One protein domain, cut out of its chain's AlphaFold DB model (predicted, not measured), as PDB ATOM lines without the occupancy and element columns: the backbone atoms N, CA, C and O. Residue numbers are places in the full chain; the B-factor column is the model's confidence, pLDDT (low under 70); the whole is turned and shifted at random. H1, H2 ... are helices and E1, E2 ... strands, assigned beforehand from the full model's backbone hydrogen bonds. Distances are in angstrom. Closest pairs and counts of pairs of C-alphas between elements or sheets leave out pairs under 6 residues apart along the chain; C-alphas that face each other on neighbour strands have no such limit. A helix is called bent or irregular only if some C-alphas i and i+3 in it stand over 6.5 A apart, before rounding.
ATOM      1  N   LEU A   3     -15.261 -12.046 -32.021       88.44
ATOM      2  CA  LEU A   3     -15.082 -12.223 -30.576       88.44
ATOM      3  C   LEU A   3     -14.867 -10.890 -29.869       88.44
ATOM      4  O   LEU A   3     -15.388 -10.684 -28.777       88.44
ATOM      5  N   LEU A   4     -14.077 -10.008 -30.479       91.19
ATOM      6  CA  LEU A   4     -13.697  -8.738 -29.888       91.19
ATOM      7  C   LEU A   4     -13.438  -7.698 -30.978       91.19
ATOM      8  O   LEU A   4     -12.883  -8.016 -32.029       91.19
ATOM      9  N   ARG A   5     -13.781  -6.447 -30.683       92.94
ATOM     10  CA  ARG A   5     -13.442  -5.279 -31.490       92.94
ATOM     11  C   ARG A   5     -12.928  -4.168 -30.586       92.94
ATOM     12  O   ARG A   5     -13.590  -3.838 -29.605       92.94
ATOM     13  N   VAL A   6     -11.772  -3.598 -30.918       92.94
ATOM     14  CA  VAL A   6     -11.116  -2.550 -30.123       92.94
ATOM     15  C   VAL A   6     -10.550  -1.462 -31.028       92.94
ATOM     16  O   VAL A   6      -9.881  -1.754 -32.017       92.94
ATOM     17  N   GLU A   7     -10.796  -0.202 -30.677       95.06
ATOM     18  CA  GLU A   7     -10.127   0.939 -31.305       95.06
ATOM     19  C   GLU A   7      -8.711   1.091 -30.745       95.06
ATOM     20  O   GLU A   7      -8.497   1.129 -29.531       95.06
ATOM     21  N   LEU A   8      -7.730   1.182 -31.637       95.69
ATOM     22  CA  LEU A   8      -6.329   1.311 -31.272       95.69
ATOM     23  C   LEU A   8      -5.956   2.784 -31.127       95.69
ATOM     24  O   LEU A   8      -6.143   3.585 -32.037       95.69
ATOM     25  N   SER A   9      -5.347   3.147 -30.002       94.44
ATOM     26  CA  SER A   9      -4.857   4.511 -29.750       94.44
ATOM     27  C   SER A   9      -3.477   4.788 -30.361       94.44
ATOM     28  O   SER A   9      -3.026   5.932 -30.376       94.44
ATOM     29  N   GLY A  10      -2.797   3.753 -30.864       93.94
ATOM     30  CA  GLY A  10      -1.422   3.828 -31.366       93.94
ATOM     31  C   GLY A  10      -0.351   3.723 -30.274       93.94
ATOM     32  O   GLY A  10       0.836   3.880 -30.548       93.94
ATOM     33  N   VAL A  11      -0.750   3.447 -29.033       95.19
ATOM     34  CA  VAL A  11       0.144   3.191 -27.899       95.19
ATOM     35  C   VAL A  11      -0.297   1.930 -27.163       95.19
ATOM     36  O   VAL A  11      -1.416   1.458 -27.365       95.19
ATOM     37  N   ALA A  12       0.589   1.387 -26.325       94.81
ATOM     38  CA  ALA A  12       0.280   0.219 -25.509       94.81
ATOM     39  C   ALA A  12      -0.959   0.471 -24.638       94.81
ATOM     40  O   ALA A  12      -1.097   1.546 -24.042       94.81
ATOM     41  N   ALA A  13      -1.860  -0.503 -24.592       93.38
ATOM     42  CA  ALA A  13      -3.128  -0.387 -23.894       93.38
ATOM     43  C   ALA A  13      -3.683  -1.759 -23.510       93.38
ATOM     44  O   ALA A  13      -3.480  -2.749 -24.208       93.38
ATOM     45  N   GLN A  14      -4.464  -1.779 -22.435       92.94
ATOM     46  CA  GLN A  14      -5.250  -2.930 -22.020       92.94
ATOM     47  C   GLN A  14      -6.718  -2.519 -21.913       92.94
ATOM     48  O   GLN A  14      -7.031  -1.428 -21.434       92.94
ATOM     49  N   ALA A  15      -7.610  -3.397 -22.360       91.06
ATOM     50  CA  ALA A  15      -9.048  -3.224 -22.263       91.06
ATOM     51  C   ALA A  15      -9.689  -4.492 -21.696       91.06
ATOM     52  O   ALA A  15      -9.451  -5.596 -22.186       91.06
ATOM     53  N   GLU A  16     -10.525  -4.319 -20.678       93.56
ATOM     54  CA  GLU A  16     -11.346  -5.386 -20.111       93.56
ATOM     55  C   GLU A  16     -12.744  -5.348 -20.722       93.56
ATOM     56  O   GLU A  16     -13.303  -4.285 -21.003       93.56
ATOM     57  N   THR A  17     -13.328  -6.522 -20.927       91.69
ATOM     58  CA  THR A  17     -14.717  -6.626 -21.369       91.69
ATOM     59  C   THR A  17     -15.647  -6.322 -20.201       91.69
ATOM     60  O   THR A  17     -15.531  -6.925 -19.134       91.69
ATOM     61  N   ALA A  18     -16.610  -5.427 -20.404       89.75
ATOM     62  CA  ALA A  18     -17.593  -5.117 -19.375       89.75
ATOM     63  C   ALA A  18     -18.475  -6.338 -19.053       89.75
ATOM     64  O   ALA A  18     -18.942  -7.036 -19.958       89.75
ATOM     65  N   THR A  19     -18.761  -6.560 -17.768       89.56
ATOM     66  CA  THR A  19     -19.725  -7.573 -17.319       89.56
ATOM     67  C   THR A  19     -21.079  -7.378 -18.005       89.56
ATOM     68  O   THR A  19     -21.583  -6.258 -18.078       89.56
ATOM     69  N   GLY A  20     -21.673  -8.464 -18.505       86.06
ATOM     70  CA  GLY A  20     -22.946  -8.438 -19.232       86.06
ATOM     71  C   GLY A  20     -22.842  -8.032 -20.708       86.06
ATOM     72  O   GLY A  20     -23.865  -7.967 -21.383       86.06
ATOM     73  N   SER A  21     -21.639  -7.749 -21.224       89.50
ATOM     74  CA  SER A  21     -21.418  -7.558 -22.664       89.50
ATOM     75  C   SER A  21     -21.345  -8.895 -23.408       89.50
ATOM     76  O   SER A  21     -20.912  -9.899 -22.846       89.50
ATOM     77  N   ASP A  22     -21.699  -8.905 -24.695       88.44
ATOM     78  CA  ASP A  22     -21.641 -10.116 -25.526       88.44
ATOM     79  C   ASP A  22     -20.265 -10.821 -25.511       88.44
ATOM     80  O   ASP A  22     -20.249 -12.049 -25.401       88.44
ATOM     81  N   PRO A  23     -19.110 -10.120 -25.596       89.69
ATOM     82  CA  PRO A  23     -17.800 -10.763 -25.461       89.69
ATOM     83  C   PRO A  23     -17.595 -11.422 -24.092       89.69
ATOM     84  O   PRO A  23     -17.122 -12.556 -24.026       89.69
ATOM     85  N   TYR A  24     -18.009 -10.748 -23.015       89.56
ATOM     86  CA  TYR A  24     -17.896 -11.267 -21.650       89.56
ATOM     87  C   TYR A  24     -18.751 -12.520 -21.443       89.56
ATOM     88  O   TYR A  24     -18.288 -13.503 -20.868       89.56
ATOM     89  N   GLU A  25     -19.979 -12.536 -21.971       88.00
ATOM     90  CA  GLU A  25     -20.848 -13.718 -21.908       88.00
ATOM     91  C   GLU A  25     -20.296 -14.908 -22.703       88.00
ATOM     92  O   GLU A  25     -20.579 -16.058 -22.378       88.00
ATOM     93  N   ARG A  26     -19.446 -14.649 -23.700       86.69
ATOM     94  CA  ARG A  26     -18.705 -15.678 -24.445       86.69
ATOM     95  C   ARG A  26     -17.387 -16.074 -23.774       86.69
ATOM     96  O   ARG A  26     -16.644 -16.863 -24.353       86.69
ATOM     97  N   GLY A  27     -17.095 -15.530 -22.593       89.88
ATOM     98  CA  GLY A  27     -15.884 -15.791 -21.823       89.88
ATOM     99  C   GLY A  27     -14.634 -15.107 -22.368       89.88
ATOM    100  O   GLY A  27     -13.541 -15.582 -22.104       89.88
ATOM    101  N   VAL A  28     -14.747 -14.016 -23.132       92.12
ATOM    102  CA  VAL A  28     -13.601 -13.133 -23.412       92.12
ATOM    103  C   VAL A  28     -13.471 -12.175 -22.233       92.12
ATOM    104  O   VAL A  28     -14.436 -11.485 -21.943       92.12
ATOM    105  N   LEU A  29     -12.319 -12.126 -21.560       92.88
ATOM    106  CA  LEU A  29     -12.093 -11.247 -20.401       92.88
ATOM    107  C   LEU A  29     -11.508  -9.890 -20.784       92.88
ATOM    108  O   LEU A  29     -11.741  -8.880 -20.121       92.88
ATOM    109  N   GLY A  30     -10.727  -9.855 -21.856       92.75
ATOM    110  CA  GLY A  30     -10.072  -8.637 -22.291       92.75
ATOM    111  C   GLY A  30      -8.940  -8.888 -23.261       92.75
ATOM    112  O   GLY A  30      -8.652 -10.024 -23.653       92.75
ATOM    113  N   ILE A  31      -8.299  -7.789 -23.630       93.44
ATOM    114  CA  ILE A  31      -7.155  -7.759 -24.524       93.44
ATOM    115  C   ILE A  31      -6.088  -6.798 -24.002       93.44
ATOM    116  O   ILE A  31      -6.408  -5.712 -23.522       93.44
ATOM    117  N   SER A  32      -4.825  -7.188 -24.130       93.88
ATOM    118  CA  SER A  32      -3.678  -6.280 -24.085       93.88
ATOM    119  C   SER A  32      -3.125  -6.115 -25.489       93.88
ATOM    120  O   SER A  32      -3.082  -7.078 -26.256       93.88
ATOM    121  N   VAL A  33      -2.701  -4.905 -25.826       94.19
ATOM    122  CA  VAL A  33      -1.991  -4.591 -27.061       94.19
ATOM    123  C   VAL A  33      -0.734  -3.825 -26.686       94.19
ATOM    124  O   VAL A  33      -0.801  -2.789 -26.030       94.19
ATOM    125  N   ASP A  34       0.409  -4.321 -27.133       93.31
ATOM    126  CA  ASP A  34       1.727  -3.809 -26.792       93.31
ATOM    127  C   ASP A  34       2.610  -3.693 -28.035       93.31
ATOM    128  O   ASP A  34       2.366  -4.305 -29.076       93.31
ATOM    129  N   SER A  35       3.672  -2.897 -27.923       91.56
ATOM    130  CA  SER A  35       4.723  -2.833 -28.937       91.56
ATOM    131  C   SER A  35       5.911  -3.662 -28.473       91.56
ATOM    132  O   SER A  35       6.420  -3.459 -27.367       91.56
ATOM    133  N   LYS A  36       6.414  -4.551 -29.330       87.50
ATOM    134  CA  LYS A  36       7.604  -5.349 -29.024       87.50
ATOM    135  C   LYS A  36       8.558  -5.380 -30.202       87.50
ATOM    136  O   LYS A  36       8.148  -5.618 -31.329       87.50
ATOM    137  N   ARG A  37       9.847  -5.210 -29.911       85.69
ATOM    138  CA  ARG A  37      10.906  -5.454 -30.885       85.69
ATOM    139  C   ARG A  37      11.397  -6.894 -30.774       85.69
ATOM    140  O   ARG A  37      11.887  -7.282 -29.711       85.69
ATOM    141  N   ILE A  38      11.261  -7.661 -31.848       76.56
ATOM    142  CA  ILE A  38      11.685  -9.062 -31.957       76.56
ATOM    143  C   ILE A  38      12.664  -9.125 -33.125       76.56
ATOM    144  O   ILE A  38      12.366  -8.639 -34.208       76.56
ATOM    145  N   GLU A  39      13.883  -9.603 -32.865       76.62
ATOM    146  CA  GLU A  39      14.928  -9.773 -33.894       76.62
ATOM    147  C   GLU A  39      15.218  -8.529 -34.756       76.62
ATOM    148  O   GLU A  39      15.689  -8.603 -35.883       76.62
ATOM    149  N   GLY A  40      14.987  -7.341 -34.192       80.94
ATOM    150  CA  GLY A  40      15.216  -6.072 -34.877       80.94
ATOM    151  C   GLY A  40      13.983  -5.480 -35.564       80.94
ATOM    152  O   GLY A  40      14.045  -4.292 -35.892       80.94
ATOM    153  N   THR A  41      12.881  -6.224 -35.661       83.19
ATOM    154  CA  THR A  41      11.591  -5.809 -36.236       83.19
ATOM    155  C   THR A  41      10.613  -5.383 -35.140       83.19
ATOM    156  O   THR A  41      10.538  -6.014 -34.086       83.19
ATOM    157  N   ASP A  42       9.887  -4.285 -35.358       88.50
ATOM    158  CA  ASP A  42       8.848  -3.814 -34.438       88.50
ATOM    159  C   ASP A  42       7.503  -4.461 -34.788       88.50
ATOM    160  O   ASP A  42       6.951  -4.214 -35.861       88.50
ATOM    161  N   HIS A  43       6.960  -5.235 -33.853       88.06
ATOM    162  CA  HIS A  43       5.658  -5.882 -33.962       88.06
ATOM    163  C   HIS A  43       4.651  -5.228 -33.017       88.06
ATOM    164  O   HIS A  43       4.993  -4.771 -31.917       88.06
ATOM    165  N   THR A  44       3.386  -5.256 -33.427       92.12
ATOM    166  CA  THR A  44       2.266  -5.129 -32.494       92.12
ATOM    167  C   THR A  44       1.962  -6.508 -31.937       92.12
ATOM    168  O   THR A  44       1.636  -7.427 -32.683       92.12
ATOM    169  N   VAL A  45       2.064  -6.656 -30.623       90.25
ATOM    170  CA  VAL A  45       1.712  -7.888 -29.925       90.25
ATOM    171  C   VAL A  45       0.345  -7.696 -29.306       90.25
ATOM    172  O   VAL A  45       0.140  -6.753 -28.549       90.25
ATOM    173  N   MET A  46      -0.582  -8.598 -29.597       91.38
ATOM    174  CA  MET A  46      -1.859  -8.654 -28.897       91.38
ATOM    175  C   MET A  46      -1.950  -9.904 -28.039       91.38
ATOM    176  O   MET A  46      -1.476 -10.970 -28.428       91.38
ATOM    177  N   GLN A  47      -2.604  -9.769 -26.893       90.50
ATOM    178  CA  GLN A  47      -2.883 -10.846 -25.963       90.50
ATOM    179  C   GLN A  47      -4.363 -10.835 -25.596       90.50
ATOM    180  O   GLN A  47      -4.817  -9.883 -24.975       90.50
ATOM    181  N   VAL A  48      -5.104 -11.893 -25.914       92.06
ATOM    182  CA  VAL A  48      -6.502 -12.077 -25.490       92.06
ATOM    183  C   VAL A  48      -6.562 -13.108 -24.374       92.06
ATOM    184  O   VAL A  48      -5.897 -14.143 -24.449       92.06
ATOM    185  N   MET A  49      -7.369 -12.832 -23.354       92.50
ATOM    186  CA  MET A  49      -7.593 -13.732 -22.226       92.50
ATOM    187  C   MET A  49      -9.034 -14.235 -22.223       92.50
ATOM    188  O   MET A  49      -9.966 -13.451 -22.413       92.50
ATOM    189  N   PHE A  50      -9.199 -15.535 -21.997       92.56
ATOM    190  CA  PHE A  50     -10.488 -16.204 -21.881       92.56
ATOM    191  C   PHE A  50     -10.735 -16.676 -20.443       92.56
ATOM    192  O   PHE A  50      -9.790 -16.967 -19.716       92.56
ATOM    193  N   ASP A  51     -12.004 -16.739 -20.053       92.75
ATOM    194  CA  ASP A  51     -12.502 -17.395 -18.841       92.75
ATOM    195  C   ASP A  51     -13.104 -18.740 -19.249       92.75
ATOM    196  O   ASP A  51     -14.282 -18.828 -19.609       92.75
ATOM    197  N   ASP A  52     -12.263 -19.770 -19.294       90.69
ATOM    198  CA  ASP A  52     -12.639 -21.111 -19.736       90.69
ATOM    199  C   ASP A  52     -13.385 -21.926 -18.670       90.69
ATOM    200  O   ASP A  52     -14.054 -22.903 -19.007       90.69
ATOM    201  N   ASP A  53     -13.365 -21.469 -17.416       89.88
ATOM    202  CA  ASP A  53     -14.156 -22.021 -16.314       89.88
ATOM    203  C   ASP A  53     -15.593 -21.458 -16.273       89.88
ATOM    204  O   ASP A  53     -16.448 -21.942 -15.517       89.88
ATOM    205  N   ARG A  54     -15.901 -20.439 -17.088       85.56
ATOM    206  CA  ARG A  54     -17.220 -19.797 -17.105       85.56
ATOM    207  C   ARG A  54     -18.320 -20.771 -17.553       85.56
ATOM    208  O   ARG A  54     -18.218 -21.390 -18.617       85.56
ATOM    209  N   PRO A  55     -19.465 -20.833 -16.842       85.00
ATOM    210  CA  PRO A  55     -20.631 -21.569 -17.316       85.00
ATOM    211  C   PRO A  55     -21.084 -21.091 -18.702       85.00
ATOM    212  O   PRO A  55     -21.400 -19.918 -18.891       85.00
ATOM    213  N   GLY A  56     -21.144 -22.014 -19.663       81.06
ATOM    214  CA  GLY A  56     -21.547 -21.715 -21.040       81.06
ATOM    215  C   GLY A  56     -20.406 -21.296 -21.969       81.06
ATOM    216  O   GLY A  56     -20.672 -21.031 -23.143       81.06
ATOM    217  N   PHE A  57     -19.154 -21.280 -21.495       87.81
ATOM    218  CA  PHE A  57     -18.001 -21.098 -22.368       87.81
ATOM    219  C   PHE A  57     -17.936 -22.207 -23.428       87.81
ATOM    220  O   PHE A  57     -18.016 -23.401 -23.132       87.81
ATOM    221  N   ASP A  58     -17.794 -21.809 -24.692       84.88
ATOM    222  CA  ASP A  58     -17.621 -22.751 -25.793       84.88
ATOM    223  C   ASP A  58     -16.153 -23.177 -25.852       84.88
ATOM    224  O   ASP A  58     -15.326 -22.453 -26.411       84.88
ATOM    225  N   ALA A  59     -15.832 -24.350 -25.301       83.19
ATOM    226  CA  ALA A  59     -14.470 -24.891 -25.254       83.19
ATOM    227  C   ALA A  59     -13.794 -24.954 -26.636       83.19
ATOM    228  O   ALA A  59     -12.583 -24.760 -26.743       83.19
ATOM    229  N   ARG A  60     -14.578 -25.088 -27.717       79.12
ATOM    230  CA  ARG A  60     -14.066 -25.057 -29.096       79.12
ATOM    231  C   ARG A  60     -13.397 -23.729 -29.449       79.12
ATOM    232  O   ARG A  60     -12.619 -23.684 -30.388       79.12
ATOM    233  N   THR A  61     -13.651 -22.647 -28.706       80.56
ATOM    234  CA  THR A  61     -12.921 -21.372 -28.853       80.56
ATOM    235  C   THR A  61     -11.428 -21.546 -28.628       80.56
ATOM    236  O   THR A  61     -10.629 -20.870 -29.270       80.56
ATOM    237  N   LEU A  62     -11.048 -22.434 -27.706       82.31
ATOM    238  CA  LEU A  62      -9.645 -22.666 -27.397       82.31
ATOM    239  C   LEU A  62      -8.963 -23.521 -28.466       82.31
ATOM    240  O   LEU A  62      -7.756 -23.390 -28.656       82.31
ATOM    241  N   GLU A  63      -9.735 -24.354 -29.155       75.75
ATOM    242  CA  GLU A  63      -9.264 -25.304 -30.164       75.75
ATOM    243  C   GLU A  63      -9.377 -24.750 -31.593       75.75
ATOM    244  O   GLU A  63      -8.766 -25.281 -32.516       75.75
ATOM    245  N   CYS A  64     -10.157 -23.684 -31.800       74.69
ATOM    246  CA  CYS A  64     -10.351 -23.092 -33.117       74.69
ATOM    247  C   CYS A  64      -9.223 -22.114 -33.488       74.69
ATOM    248  O   CYS A  64      -8.659 -21.445 -32.612       74.69
ATOM    249  N   PRO A  65      -8.940 -21.953 -34.790       77.31
ATOM    250  CA  PRO A  65      -8.076 -20.888 -35.254       77.31
ATOM    251  C   PRO A  65      -8.744 -19.538 -35.032       77.31
ATOM    252  O   PRO A  65      -9.944 -19.345 -35.274       77.31
ATOM    253  N   LEU A  66      -7.928 -18.579 -34.618       85.38
ATOM    254  CA  LEU A  66      -8.337 -17.198 -34.476       85.38
ATOM    255  C   LEU A  66      -7.636 -16.351 -35.527       85.38
ATOM    256  O   LEU A  66      -6.526 -16.643 -35.970       85.38
ATOM    257  N   VAL A  67      -8.308 -15.281 -35.917       87.56
ATOM    258  CA  VAL A  67      -7.756 -14.270 -36.805       87.56
ATOM    259  C   VAL A  67      -7.776 -12.945 -36.065       87.56
ATOM    260  O   VAL A  67      -8.795 -12.570 -35.479       87.56
ATOM    261  N   ALA A  68      -6.648 -12.252 -36.115       90.75
ATOM    262  CA  ALA A  68      -6.526 -10.859 -35.738       90.75
ATOM    263  C   ALA A  68      -6.442 -10.005 -37.002       90.75
ATOM    264  O   ALA A  68      -5.584 -10.238 -37.849       90.75
ATOM    265  N   GLU A  69      -7.312  -9.012 -37.134       92.75
ATOM    266  CA  GLU A  69      -7.309  -8.080 -38.258       92.75
ATOM    267  C   GLU A  69      -7.169  -6.658 -37.749       92.75
ATOM    268  O   GLU A  69      -7.933  -6.227 -36.888       92.75
ATOM    269  N   ILE A  70      -6.245  -5.901 -38.328       94.19
ATOM    270  CA  ILE A  70      -6.219  -4.453 -38.166       94.19
ATOM    271  C   ILE A  70      -6.825  -3.840 -39.419       94.19
ATOM    272  O   ILE A  70      -6.372  -4.099 -40.535       94.19
ATOM    273  N   ARG A  71      -7.844  -3.007 -39.226       95.50
ATOM    274  CA  ARG A  71      -8.558  -2.310 -40.294       95.50
ATOM    275  C   ARG A  71      -8.432  -0.801 -40.152       95.50
ATOM    276  O   ARG A  71      -8.482  -0.269 -39.043       95.50
ATOM    277  N   SER A  72      -8.279  -0.117 -41.280       95.81
ATOM    278  CA  SER A  72      -8.269   1.343 -41.351       95.81
ATOM    279  C   SER A  72      -9.619   1.920 -40.888       95.81
ATOM    280  O   SER A  72     -10.620   1.198 -40.867       95.81
ATOM    281  N   PRO A  73      -9.709   3.229 -40.582       94.12
ATOM    282  CA  PRO A  73     -10.996   3.883 -40.323       94.12
ATOM    283  C   PRO A  73     -12.006   3.751 -41.475       94.12
ATOM    284  O   PRO A  73     -13.210   3.809 -41.249       94.12
ATOM    285  N   ALA A  74     -11.522   3.577 -42.710       93.88
ATOM    286  CA  ALA A  74     -12.359   3.344 -43.886       93.88
ATOM    287  C   ALA A  74     -12.819   1.875 -44.017       93.88
ATOM    288  O   ALA A  74     -13.680   1.577 -44.841       93.88
ATOM    289  N   GLY A  75     -12.283   0.969 -43.190       90.38
ATOM    290  CA  GLY A  75     -12.608  -0.458 -43.166       90.38
ATOM    291  C   GLY A  75     -11.639  -1.351 -43.949       90.38
ATOM    292  O   GLY A  75     -11.793  -2.578 -43.920       90.38
ATOM    293  N   ASP A  76     -10.634  -0.766 -44.606       92.44
ATOM    294  CA  ASP A  76      -9.642  -1.500 -45.397       92.44
ATOM    295  C   ASP A  76      -8.762  -2.365 -44.499       92.44
ATOM    296  O   ASP A  76      -8.322  -1.921 -43.437       92.44
ATOM    297  N   LEU A  77      -8.465  -3.590 -44.932       90.94
ATOM    298  CA  LEU A  77      -7.553  -4.473 -44.213       90.94
ATOM    299  C   LEU A  77      -6.115  -3.942 -44.322       90.94
ATOM    300  O   LEU A  77      -5.582  -3.825 -45.421       90.94
ATOM    301  N   ILE A  78      -5.493  -3.637 -43.182       91.06
ATOM    302  CA  ILE A  78      -4.089  -3.203 -43.098       91.06
ATOM    303  C   ILE A  78      -3.184  -4.415 -42.927       91.06
ATOM    304  O   ILE A  78      -2.199  -4.572 -43.640       91.06
ATOM    305  N   THR A  79      -3.514  -5.263 -41.957       88.81
ATOM    306  CA  THR A  79      -2.797  -6.508 -41.706       88.81
ATOM    307  C   THR A  79      -3.743  -7.522 -41.087       88.81
ATOM    308  O   THR A  79      -4.737  -7.165 -40.443       88.81
ATOM    309  N   ARG A  80      -3.436  -8.791 -41.323       87.00
ATOM    310  CA  ARG A  80      -4.168  -9.940 -40.826       87.00
ATOM    311  C   ARG A  80      -3.156 -10.956 -40.347       87.00
ATOM    312  O   ARG A  80      -2.294 -11.349 -41.120       87.00
ATOM    313  N   GLU A  81      -3.338 -11.414 -39.122       83.56
ATOM    314  CA  GLU A  81      -2.582 -12.524 -38.570       83.56
ATOM    315  C   GLU A  81      -3.550 -13.674 -38.307       83.56
ATOM    316  O   GLU A  81      -4.444 -13.583 -37.456       83.56
ATOM    317  N   LEU A  82      -3.406 -14.745 -39.087       78.50
ATOM    318  CA  LEU A  82      -4.060 -16.009 -38.797       78.50
ATOM    319  C   LEU A  82      -3.186 -16.761 -37.804       78.50
ATOM    320  O   LEU A  82      -2.053 -17.110 -38.118       78.50
ATOM    321  N   PHE A  83      -3.732 -17.079 -36.639       73.12
ATOM    322  CA  PHE A  83      -2.993 -17.844 -35.656       73.12
ATOM    323  C   PHE A  83      -3.827 -19.025 -35.157       73.12
ATOM    324  O   PHE A  83      -4.834 -18.904 -34.453       73.12
ATOM    325  N   ASP A  84      -3.376 -20.210 -35.553       71.06
ATOM    326  CA  ASP A  84      -3.785 -21.472 -34.959       71.06
ATOM    327  C   ASP A  84      -2.989 -21.652 -33.666       71.06
ATOM    328  O   ASP A  84      -1.777 -21.889 -33.673       71.06
ATOM    329  N   HIS A  85      -3.667 -21.471 -32.536       71.50
ATOM    330  CA  HIS A  85      -2.990 -21.477 -31.252       71.50
ATOM    331  C   HIS A  85      -2.505 -22.867 -30.842       71.50
ATOM    332  O   HIS A  85      -1.478 -22.954 -30.171       71.50
ATOM    333  N   ASP A  86      -3.178 -23.951 -31.232       71.19
ATOM    334  CA  ASP A  86      -2.675 -25.287 -30.905       71.19
ATOM    335  C   ASP A  86      -1.408 -25.583 -31.711       71.19
ATOM    336  O   ASP A  86      -0.375 -25.941 -31.140       71.19
ATOM    337  N   ALA A  87      -1.423 -25.283 -33.012       71.06
ATOM    338  CA  ALA A  87      -0.238 -25.363 -33.859       71.06
ATOM    339  C   ALA A  87       0.931 -24.533 -33.324       71.06
ATOM    340  O   ALA A  87       2.065 -25.006 -33.257       71.06
ATOM    341  N   PHE A  88       0.642 -23.302 -32.914       75.75
ATOM    342  CA  PHE A  88       1.613 -22.397 -32.323       75.75
ATOM    343  C   PHE A  88       2.213 -22.971 -31.035       75.75
ATOM    344  O   PHE A  88       3.429 -22.950 -30.866       75.75
ATOM    345  N   ARG A  89       1.397 -23.558 -30.149       77.50
ATOM    346  CA  ARG A  89       1.889 -24.229 -28.935       77.50
ATOM    347  C   ARG A  89       2.735 -25.453 -29.252       77.50
ATOM    348  O   ARG A  89       3.729 -25.678 -28.567       77.50
ATOM    349  N   GLN A  90       2.341 -26.261 -30.237       78.19
ATOM    350  CA  GLN A  90       3.124 -27.425 -30.652       78.19
ATOM    351  C   GLN A  90       4.469 -26.999 -31.241       78.19
ATOM    352  O   GLN A  90       5.493 -27.553 -30.855       78.19
ATOM    353  N   ARG A  91       4.486 -25.964 -32.088       76.50
ATOM    354  CA  ARG A  91       5.727 -25.409 -32.639       76.50
ATOM    355  C   ARG A  91       6.620 -24.839 -31.541       76.50
ATOM    356  O   ARG A  91       7.761 -25.252 -31.437       76.50
ATOM    357  N   LEU A  92       6.071 -24.063 -30.604       79.19
ATOM    358  CA  LEU A  92       6.815 -23.587 -29.428       79.19
ATOM    359  C   LEU A  92       7.406 -24.709 -28.569       79.19
ATOM    360  O   LEU A  92       8.478 -24.534 -27.993       79.19
ATOM    361  N   ARG A  93       6.712 -25.847 -28.435       83.62
ATOM    362  CA  ARG A  93       7.264 -27.024 -27.744       83.62
ATOM    363  C   ARG A  93       8.471 -27.568 -28.501       83.62
ATOM    364  O   ARG A  93       9.509 -27.765 -27.881       83.62
ATOM    365  N   VAL A  94       8.345 -27.758 -29.814       83.06
ATOM    366  CA  VAL A  94       9.432 -28.249 -30.673       83.06
ATOM    367  C   VAL A  94      10.622 -27.287 -30.670       83.06
ATOM    368  O   VAL A  94      11.741 -27.734 -30.432       83.06
ATOM    369  N   ASP A  95      10.399 -25.985 -30.845       78.75
ATOM    370  CA  ASP A  95      11.452 -24.960 -30.843       78.75
ATOM    371  C   ASP A  95      12.198 -24.955 -29.507       78.75
ATOM    372  O   ASP A  95      13.426 -24.980 -29.463       78.75
ATOM    373  N   ARG A  96      11.464 -25.012 -28.387       79.56
ATOM    374  CA  ARG A  96      12.067 -25.086 -27.051       79.56
ATOM    375  C   ARG A  96      12.907 -26.349 -26.874       79.56
ATOM    376  O   ARG A  96      13.981 -26.281 -26.279       79.56
ATOM    377  N   ASP A  97      12.414 -27.485 -27.354       83.19
ATOM    378  CA  ASP A  97      13.090 -28.772 -27.201       83.19
ATOM    379  C   ASP A  97      14.316 -28.891 -28.136       83.19
ATOM    380  O   ASP A  97      15.269 -29.604 -27.816       83.19
ATOM    381  N   THR A  98      14.329 -28.166 -29.259       81.94
ATOM    382  CA  THR A  98      15.429 -28.139 -30.246       81.94
ATOM    383  C   THR A  98      16.392 -26.959 -30.077       81.94
ATOM    384  O   THR A  98      17.492 -26.987 -30.628       81.94
ATOM    385  N   GLY A  99      16.029 -25.955 -29.273       73.94
ATOM    386  CA  GLY A  99      16.789 -24.713 -29.111       73.94
ATOM    387  C   GLY A  99      16.672 -23.758 -30.305       73.94
ATOM    388  O   GLY A  99      17.539 -22.896 -30.470       73.94
ATOM    389  N   ASP A 100      15.641 -23.932 -31.134       72.12
ATOM    390  CA  ASP A 100      15.362 -23.072 -32.280       72.12
ATOM    391  C   ASP A 100      14.860 -21.684 -31.837       72.12
ATOM    392  O   ASP A 100      14.401 -21.494 -30.705       72.12
ATOM    393  N   ASN A 101      15.010 -20.681 -32.703       62.75
ATOM    394  CA  ASN A 101      14.854 -19.270 -32.347       62.75
ATOM    395  C   ASN A 101      13.649 -18.570 -32.982       62.75
ATOM    396  O   ASN A 101      13.302 -17.495 -32.492       62.75
ATOM    397  N   ASP A 102      12.982 -19.170 -33.970       67.81
ATOM    398  CA  ASP A 102      11.910 -18.522 -34.743       67.81
ATOM    399  C   ASP A 102      10.830 -17.871 -33.860       67.81
ATOM    400  O   ASP A 102      10.391 -16.748 -34.107       67.81
ATOM    401  N   LEU A 103      10.427 -18.531 -32.769       70.44
ATOM    402  CA  LEU A 103       9.380 -18.037 -31.864       70.44
ATOM    403  C   LEU A 103       9.908 -17.531 -30.511       70.44
ATOM    404  O   LEU A 103       9.153 -17.395 -29.538       70.44
ATOM    405  N   ARG A 104      11.198 -17.179 -30.423       70.94
ATOM    406  CA  ARG A 104      11.839 -16.692 -29.185       70.94
ATOM    407  C   ARG A 104      11.144 -15.466 -28.586       70.94
ATOM    408  O   ARG A 104      11.140 -15.297 -27.364       70.94
ATOM    409  N   GLY A 105      10.522 -14.629 -29.420       70.44
ATOM    410  CA  GLY A 105       9.741 -13.469 -28.983       70.44
ATOM    411  C   GLY A 105       8.613 -13.817 -28.006       70.44
ATOM    412  O   GLY A 105       8.384 -13.073 -27.054       70.44
ATOM    413  N   VAL A 106       7.971 -14.975 -28.180       75.12
ATOM    414  CA  VAL A 106       6.872 -15.450 -27.323       75.12
ATOM    415  C   VAL A 106       7.386 -15.846 -25.948       75.12
ATOM    416  O   VAL A 106       6.860 -15.392 -24.937       75.12
ATOM    417  N   LEU A 107       8.451 -16.652 -25.909       73.25
ATOM    418  CA  LEU A 107       9.047 -17.129 -24.661       73.25
ATOM    419  C   LEU A 107       9.561 -15.966 -23.803       73.25
ATOM    420  O   LEU A 107       9.508 -16.025 -22.579       73.25
ATOM    421  N   LEU A 108      10.019 -14.878 -24.429       71.69
ATOM    422  CA  LEU A 108      10.393 -13.655 -23.713       71.69
ATOM    423  C   LEU A 108       9.198 -12.973 -23.032       71.69
ATOM    424  O   LEU A 108       9.385 -12.340 -21.995       71.69
ATOM    425  N   LEU A 109       7.995 -13.069 -23.603       72.38
ATOM    426  CA  LEU A 109       6.776 -12.495 -23.023       72.38
ATOM    427  C   LEU A 109       6.234 -13.353 -21.877       72.38
ATOM    428  O   LEU A 109       5.730 -12.818 -20.897       72.38
ATOM    429  N   THR A 110       6.385 -14.671 -21.973       76.25
ATOM    430  CA  THR A 110       5.911 -15.643 -20.977       76.25
ATOM    431  C   THR A 110       6.991 -16.060 -19.974       76.25
ATOM    432  O   THR A 110       6.835 -17.063 -19.283       76.25
ATOM    433  N   ALA A 111       8.103 -15.322 -19.894       79.38
ATOM    434  CA  ALA A 111       9.226 -15.594 -18.990       79.38
ATOM    435  C   ALA A 111       9.796 -17.031 -19.088       79.38
ATOM    436  O   ALA A 111      10.273 -17.595 -18.106       79.38
ATOM    437  N   GLY A 112       9.780 -17.612 -20.290       76.50
ATOM    438  CA  GLY A 112      10.272 -18.963 -20.572       76.50
ATOM    439  C   GLY A 112       9.229 -20.068 -20.398       76.50
ATOM    440  O   GLY A 112       9.533 -21.234 -20.653       76.50
ATOM    441  N   GLU A 113       8.003 -19.730 -20.006       79.88
ATOM    442  CA  GLU A 113       6.910 -20.691 -19.888       79.88
ATOM    443  C   GLU A 113       6.129 -20.814 -21.200       79.88
ATOM    444  O   GLU A 113       6.095 -19.901 -22.023       79.88
ATOM    445  N   LEU A 114       5.471 -21.952 -21.423       79.31
ATOM    446  CA  LEU A 114       4.484 -22.022 -22.498       79.31
ATOM    447  C   LEU A 114       3.253 -21.221 -22.062       79.31
ATOM    448  O   LEU A 114       2.827 -21.386 -20.916       79.31
ATOM    449  N   PRO A 115       2.640 -20.410 -22.944       81.00
ATOM    450  CA  PRO A 115       1.404 -19.721 -22.592       81.00
ATOM    451  C   PRO A 115       0.357 -20.716 -22.080       81.00
ATOM    452  O   PRO A 115       0.358 -21.869 -22.511       81.00
ATOM    453  N   PRO A 116      -0.564 -20.336 -21.190       84.62
ATOM    454  CA  PRO A 116      -1.694 -21.187 -20.833       84.62
ATOM    455  C   PRO A 116      -2.736 -21.259 -21.962       84.62
ATOM    456  O   PRO A 116      -2.754 -20.423 -22.864       84.62
ATOM    457  N   ALA A 117      -3.596 -22.281 -21.941       84.12
ATOM    458  CA  ALA A 117      -4.564 -22.530 -23.013       84.12
ATOM    459  C   ALA A 117      -5.711 -21.514 -23.063       84.12
ATOM    460  O   ALA A 117      -6.354 -21.433 -24.097       84.12
ATOM    461  N   TYR A 118      -5.937 -20.711 -22.028       87.25
ATOM    462  CA  TYR A 118      -6.913 -19.615 -22.011       87.25
ATOM    463  C   TYR A 118      -6.325 -18.273 -22.481       87.25
ATOM    464  O   TYR A 118      -7.002 -17.248 -22.451       87.25
ATOM    465  N   LEU A 119      -5.059 -18.243 -22.907       87.44
ATOM    466  CA  LEU A 119      -4.376 -17.028 -23.343       87.44
ATOM    467  C   LEU A 119      -3.956 -17.162 -24.808       87.44
ATOM    468  O   LEU A 119      -3.404 -18.178 -25.229       87.44
ATOM    469  N   ARG A 120      -4.251 -16.148 -25.616       87.31
ATOM    470  CA  ARG A 120      -4.002 -16.131 -27.064       87.31
ATOM    471  C   ARG A 120      -3.110 -14.959 -27.428       87.31
ATOM    472  O   ARG A 120      -3.406 -13.845 -27.021       87.31
ATOM    473  N   PHE A 121      -2.069 -15.212 -28.217       86.19
ATOM    474  CA  PHE A 121      -1.167 -14.184 -28.729       86.19
ATOM    475  C   PHE A 121      -1.263 -14.081 -30.246       86.19
ATOM    476  O   PHE A 121      -1.362 -15.112 -30.907       86.19
ATOM    477  N   ALA A 122      -1.149 -12.865 -30.775       86.62
ATOM    478  CA  ALA A 122      -0.839 -12.641 -32.184       86.62
ATOM    479  C   ALA A 122       0.256 -11.578 -32.319       86.62
ATOM    480  O   ALA A 122       0.313 -10.632 -31.523       86.62
ATOM    481  N   PHE A 123       1.118 -11.753 -33.319       85.12
ATOM    482  CA  PHE A 123       2.230 -10.863 -33.638       85.12
ATOM    483  C   PHE A 123       1.943 -10.265 -35.003       85.12
ATOM    484  O   PHE A 123       2.043 -10.941 -36.013       85.12
ATOM    485  N   LEU A 124       1.521  -9.008 -35.030       88.44
ATOM    486  CA  LEU A 124       1.209  -8.324 -36.274       88.44
ATOM    487  C   LEU A 124       2.441  -7.531 -36.708       88.44
ATOM    488  O   LEU A 124       2.941  -6.691 -35.952       88.44
ATOM    489  N   ASP A 125       2.878  -7.741 -37.948       85.50
ATOM    490  CA  ASP A 125       4.063  -7.118 -38.570       85.50
ATOM    491  C   ASP A 125       3.871  -5.631 -38.915       85.50
ATOM    492  O   ASP A 125       4.431  -5.080 -39.863       85.50
ATOM    493  N   THR A 126       3.030  -4.944 -38.147       90.44
ATOM    494  CA  THR A 126       2.777  -3.514 -38.266       90.44
ATOM    495  C   THR A 126       3.056  -2.842 -36.924       90.44
ATOM    496  O   THR A 126       2.450  -3.224 -35.924       90.44
ATOM    497  N   PRO A 127       3.930  -1.819 -36.868       93.56
ATOM    498  CA  PRO A 127       4.229  -1.114 -35.624       93.56
ATOM    499  C   PRO A 127       2.996  -0.431 -35.020       93.56
ATOM    500  O   PRO A 127       2.294   0.302 -35.722       93.56
ATOM    501  N   LEU A 128       2.797  -0.577 -33.706       94.88
ATOM    502  CA  LEU A 128       1.620  -0.064 -32.986       94.88
ATOM    503  C   LEU A 128       1.416   1.447 -33.178       94.88
ATOM    504  O   LEU A 128       0.306   1.909 -33.423       94.88
ATOM    505  N   ALA A 129       2.508   2.215 -33.192       94.44
ATOM    506  CA  ALA A 129       2.472   3.661 -33.419       94.44
ATOM    507  C   ALA A 129       1.899   4.076 -34.788       94.44
ATOM    508  O   ALA A 129       1.473   5.216 -34.951       94.44
ATOM    509  N   ARG A 130       1.889   3.178 -35.785       94.88
ATOM    510  CA  ARG A 130       1.388   3.460 -37.141       94.88
ATOM    511  C   ARG A 130      -0.096   3.156 -37.324       94.88
ATOM    512  O   ARG A 130      -0.662   3.552 -38.335       94.88
ATOM    513  N   ILE A 131      -0.707   2.466 -36.367       94.88
ATOM    514  CA  ILE A 131      -2.091   1.977 -36.439       94.88
ATOM    515  C   ILE A 131      -2.999   2.666 -35.413       94.88
ATOM    516  O   ILE A 131      -4.073   2.168 -35.089       94.88
ATOM    517  N   GLY A 132      -2.595   3.836 -34.912       96.00
ATOM    518  CA  GLY A 132      -3.486   4.699 -34.137       96.00
ATOM    519  C   GLY A 132      -4.705   5.126 -34.960       96.00
ATOM    520  O   GLY A 132      -4.585   5.469 -36.135       96.00
ATOM    521  N   GLY A 133      -5.887   5.073 -34.349       94.88
ATOM    522  CA  GLY A 133      -7.181   5.300 -34.994       94.88
ATOM    523  C   GLY A 133      -7.703   4.115 -35.815       94.88
ATOM    524  O   GLY A 133      -8.809   4.195 -36.340       94.88
ATOM    525  N   CYS A 134      -6.944   3.023 -35.943       97.06
ATOM    526  CA  CYS A 134      -7.407   1.806 -36.609       97.06
ATOM    527  C   CYS A 134      -8.238   0.936 -35.660       97.06
ATOM    528  O   CYS A 134      -8.226   1.116 -34.442       97.06
ATOM    529  N   THR A 135      -8.949  -0.038 -36.219       96.56
ATOM    530  CA  THR A 135      -9.726  -1.016 -35.451       96.56
ATOM    531  C   THR A 135      -9.038  -2.371 -35.483       96.56
ATOM    532  O   THR A 135      -8.772  -2.894 -36.562       96.56
ATOM    533  N   LEU A 136      -8.792  -2.954 -34.313       94.75
ATOM    534  CA  LEU A 136      -8.435  -4.358 -34.160       94.75
ATOM    535  C   LEU A 136      -9.709  -5.192 -34.017       94.75
ATOM    536  O   LEU A 136     -10.548  -4.915 -33.159       94.75
ATOM    537  N   VAL A 137      -9.835  -6.232 -34.831       93.44
ATOM    538  CA  VAL A 137     -10.906  -7.226 -34.762       93.44
ATOM    539  C   VAL A 137     -10.289  -8.587 -34.492       93.44
ATOM    540  O   VAL A 137      -9.370  -9.007 -35.190       93.44
ATOM    541  N   VAL A 138     -10.812  -9.290 -33.493       91.44
ATOM    542  CA  VAL A 138     -10.484 -10.690 -33.227       91.44
ATOM    543  C   VAL A 138     -11.710 -11.519 -33.536       91.44
ATOM    544  O   VAL A 138     -12.787 -11.269 -32.992       91.44
ATOM    545  N   ALA A 139     -11.557 -12.516 -34.393       89.00
ATOM    546  CA  ALA A 139     -12.648 -13.386 -34.795       89.00
ATOM    547  C   ALA A 139     -12.231 -14.854 -34.738       89.00
ATOM    548  O   ALA A 139     -11.089 -15.205 -35.029       89.00
ATOM    549  N   ARG A 140     -13.193 -15.724 -34.409       86.25
ATOM    550  CA  ARG A 140     -13.085 -17.144 -34.744       86.25
ATOM    551  C   ARG A 140     -13.114 -17.279 -36.256       86.25
ATOM    552  O   ARG A 140     -14.034 -16.740 -36.886       86.25
ATOM    553  N   SER A 141     -12.148 -18.013 -36.780       80.12
ATOM    554  CA  SER A 141     -12.117 -18.442 -38.171       80.12
ATOM    555  C   SER A 141     -12.753 -19.819 -38.292       80.12
ATOM    556  O   SER A 141     -12.670 -20.629 -37.367       80.12
ATOM    557  N   GLU A 142     -13.364 -20.105 -39.436       76.81
ATOM    558  CA  GLU A 142     -13.765 -21.465 -39.784       76.81
ATOM    559  C   GLU A 142     -12.756 -22.090 -40.742       76.81
ATOM    560  O   GLU A 142     -12.025 -21.380 -41.432       76.81
TER     561      GLU A 142
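Overview. This is residues 3 to 142 of the 177 residues of an uncharacterized protein of Candidatus Microthrix parvicella (UniProt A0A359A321). Two four-stranded sheets lie face to face as a sandwich, their strands crossed, with the long bent strand E3 and its partner E4 in one of them. H3 runs away from the sandwich, which it grazes with residues 85 to 88 alone, and H4 lies beside the strands of the sheet that holds E3. The printed part has 140 residues, with four named helices and eight named strands in the order E1 E2 H1 E3 E4 H2 E5 E6 H3 H4 E7 E8. The sheets run E1 E8 E5 E6 and E2 E3 E4 E7, both antiparallel, and the class is mixed, helices and strands. The whole is compact, with a radius of gyration of the C-alphas of 14.9 A and spans of 44 by 38 by 26 A.

Arrangement. E1, residues 3 to 7, is an edge strand beside E8, residues 135 to 140, with N 6 and O 136 2.9 A apart. E8 is antiparallel to E5, residues 66 to 71, with N 69 and O 137 2.8 A apart. E5 forms a hairpin with the edge strand E6, residues 77 to 83, with N 68 and O 81 2.9 A apart. In the second sheet E2, residues 13 to 16, is antiparallel to E3, residues 28 to 38, with N 15 and O 31 2.9 A apart. E3 bends by 62 degrees at residue 35 and forms a hairpin with E4, residues 41 to 50, with N 34 and O 45 2.8 A apart. E4 is antiparallel to E7, residues 119 to 124, with N 46 and O 122 2.9 A apart. The two sheets form a sandwich, two sheets face to face, their strands at 56 degrees. The C-alphas of Glu 81 and Leu 124 are the closest of E6 and E7, 6.1 A apart. H1, residues 22 to 25, only grazes both sheets. H2, residues 60 to 63, and H3, residues 85 to 98, only just touch, with 3 pairs of C-alphas within 8 A, the closest those of Glu 63 and Asp 86 at 6.6 A; H3 does so with residues 85 to 86 alone. H4, residues 104 to 109, is on the second sheet at a height of 7.7 A, over none of its strands. In H3 and H4 every O i to N i+4 pair is within hydrogen-bond range; H1 and H2 are too short for one.

Along the chain. E1 begins at C-alpha 3 (-15.082, -12.223, -30.576). E3 is 27.0 A long, E4 28.3 A and H3 19.6 A. E8 ends at C-alpha 140 (-13.085, -17.144, -34.744).

Size, cuts and confidence. The C-alphas farthest apart, those of Gly 20 and Thr 98, are 44.5 A apart. The printed part has no cut, and no link is long. Mean pLDDT of the printed part is 85.9; residues 101 to 102 are under 70.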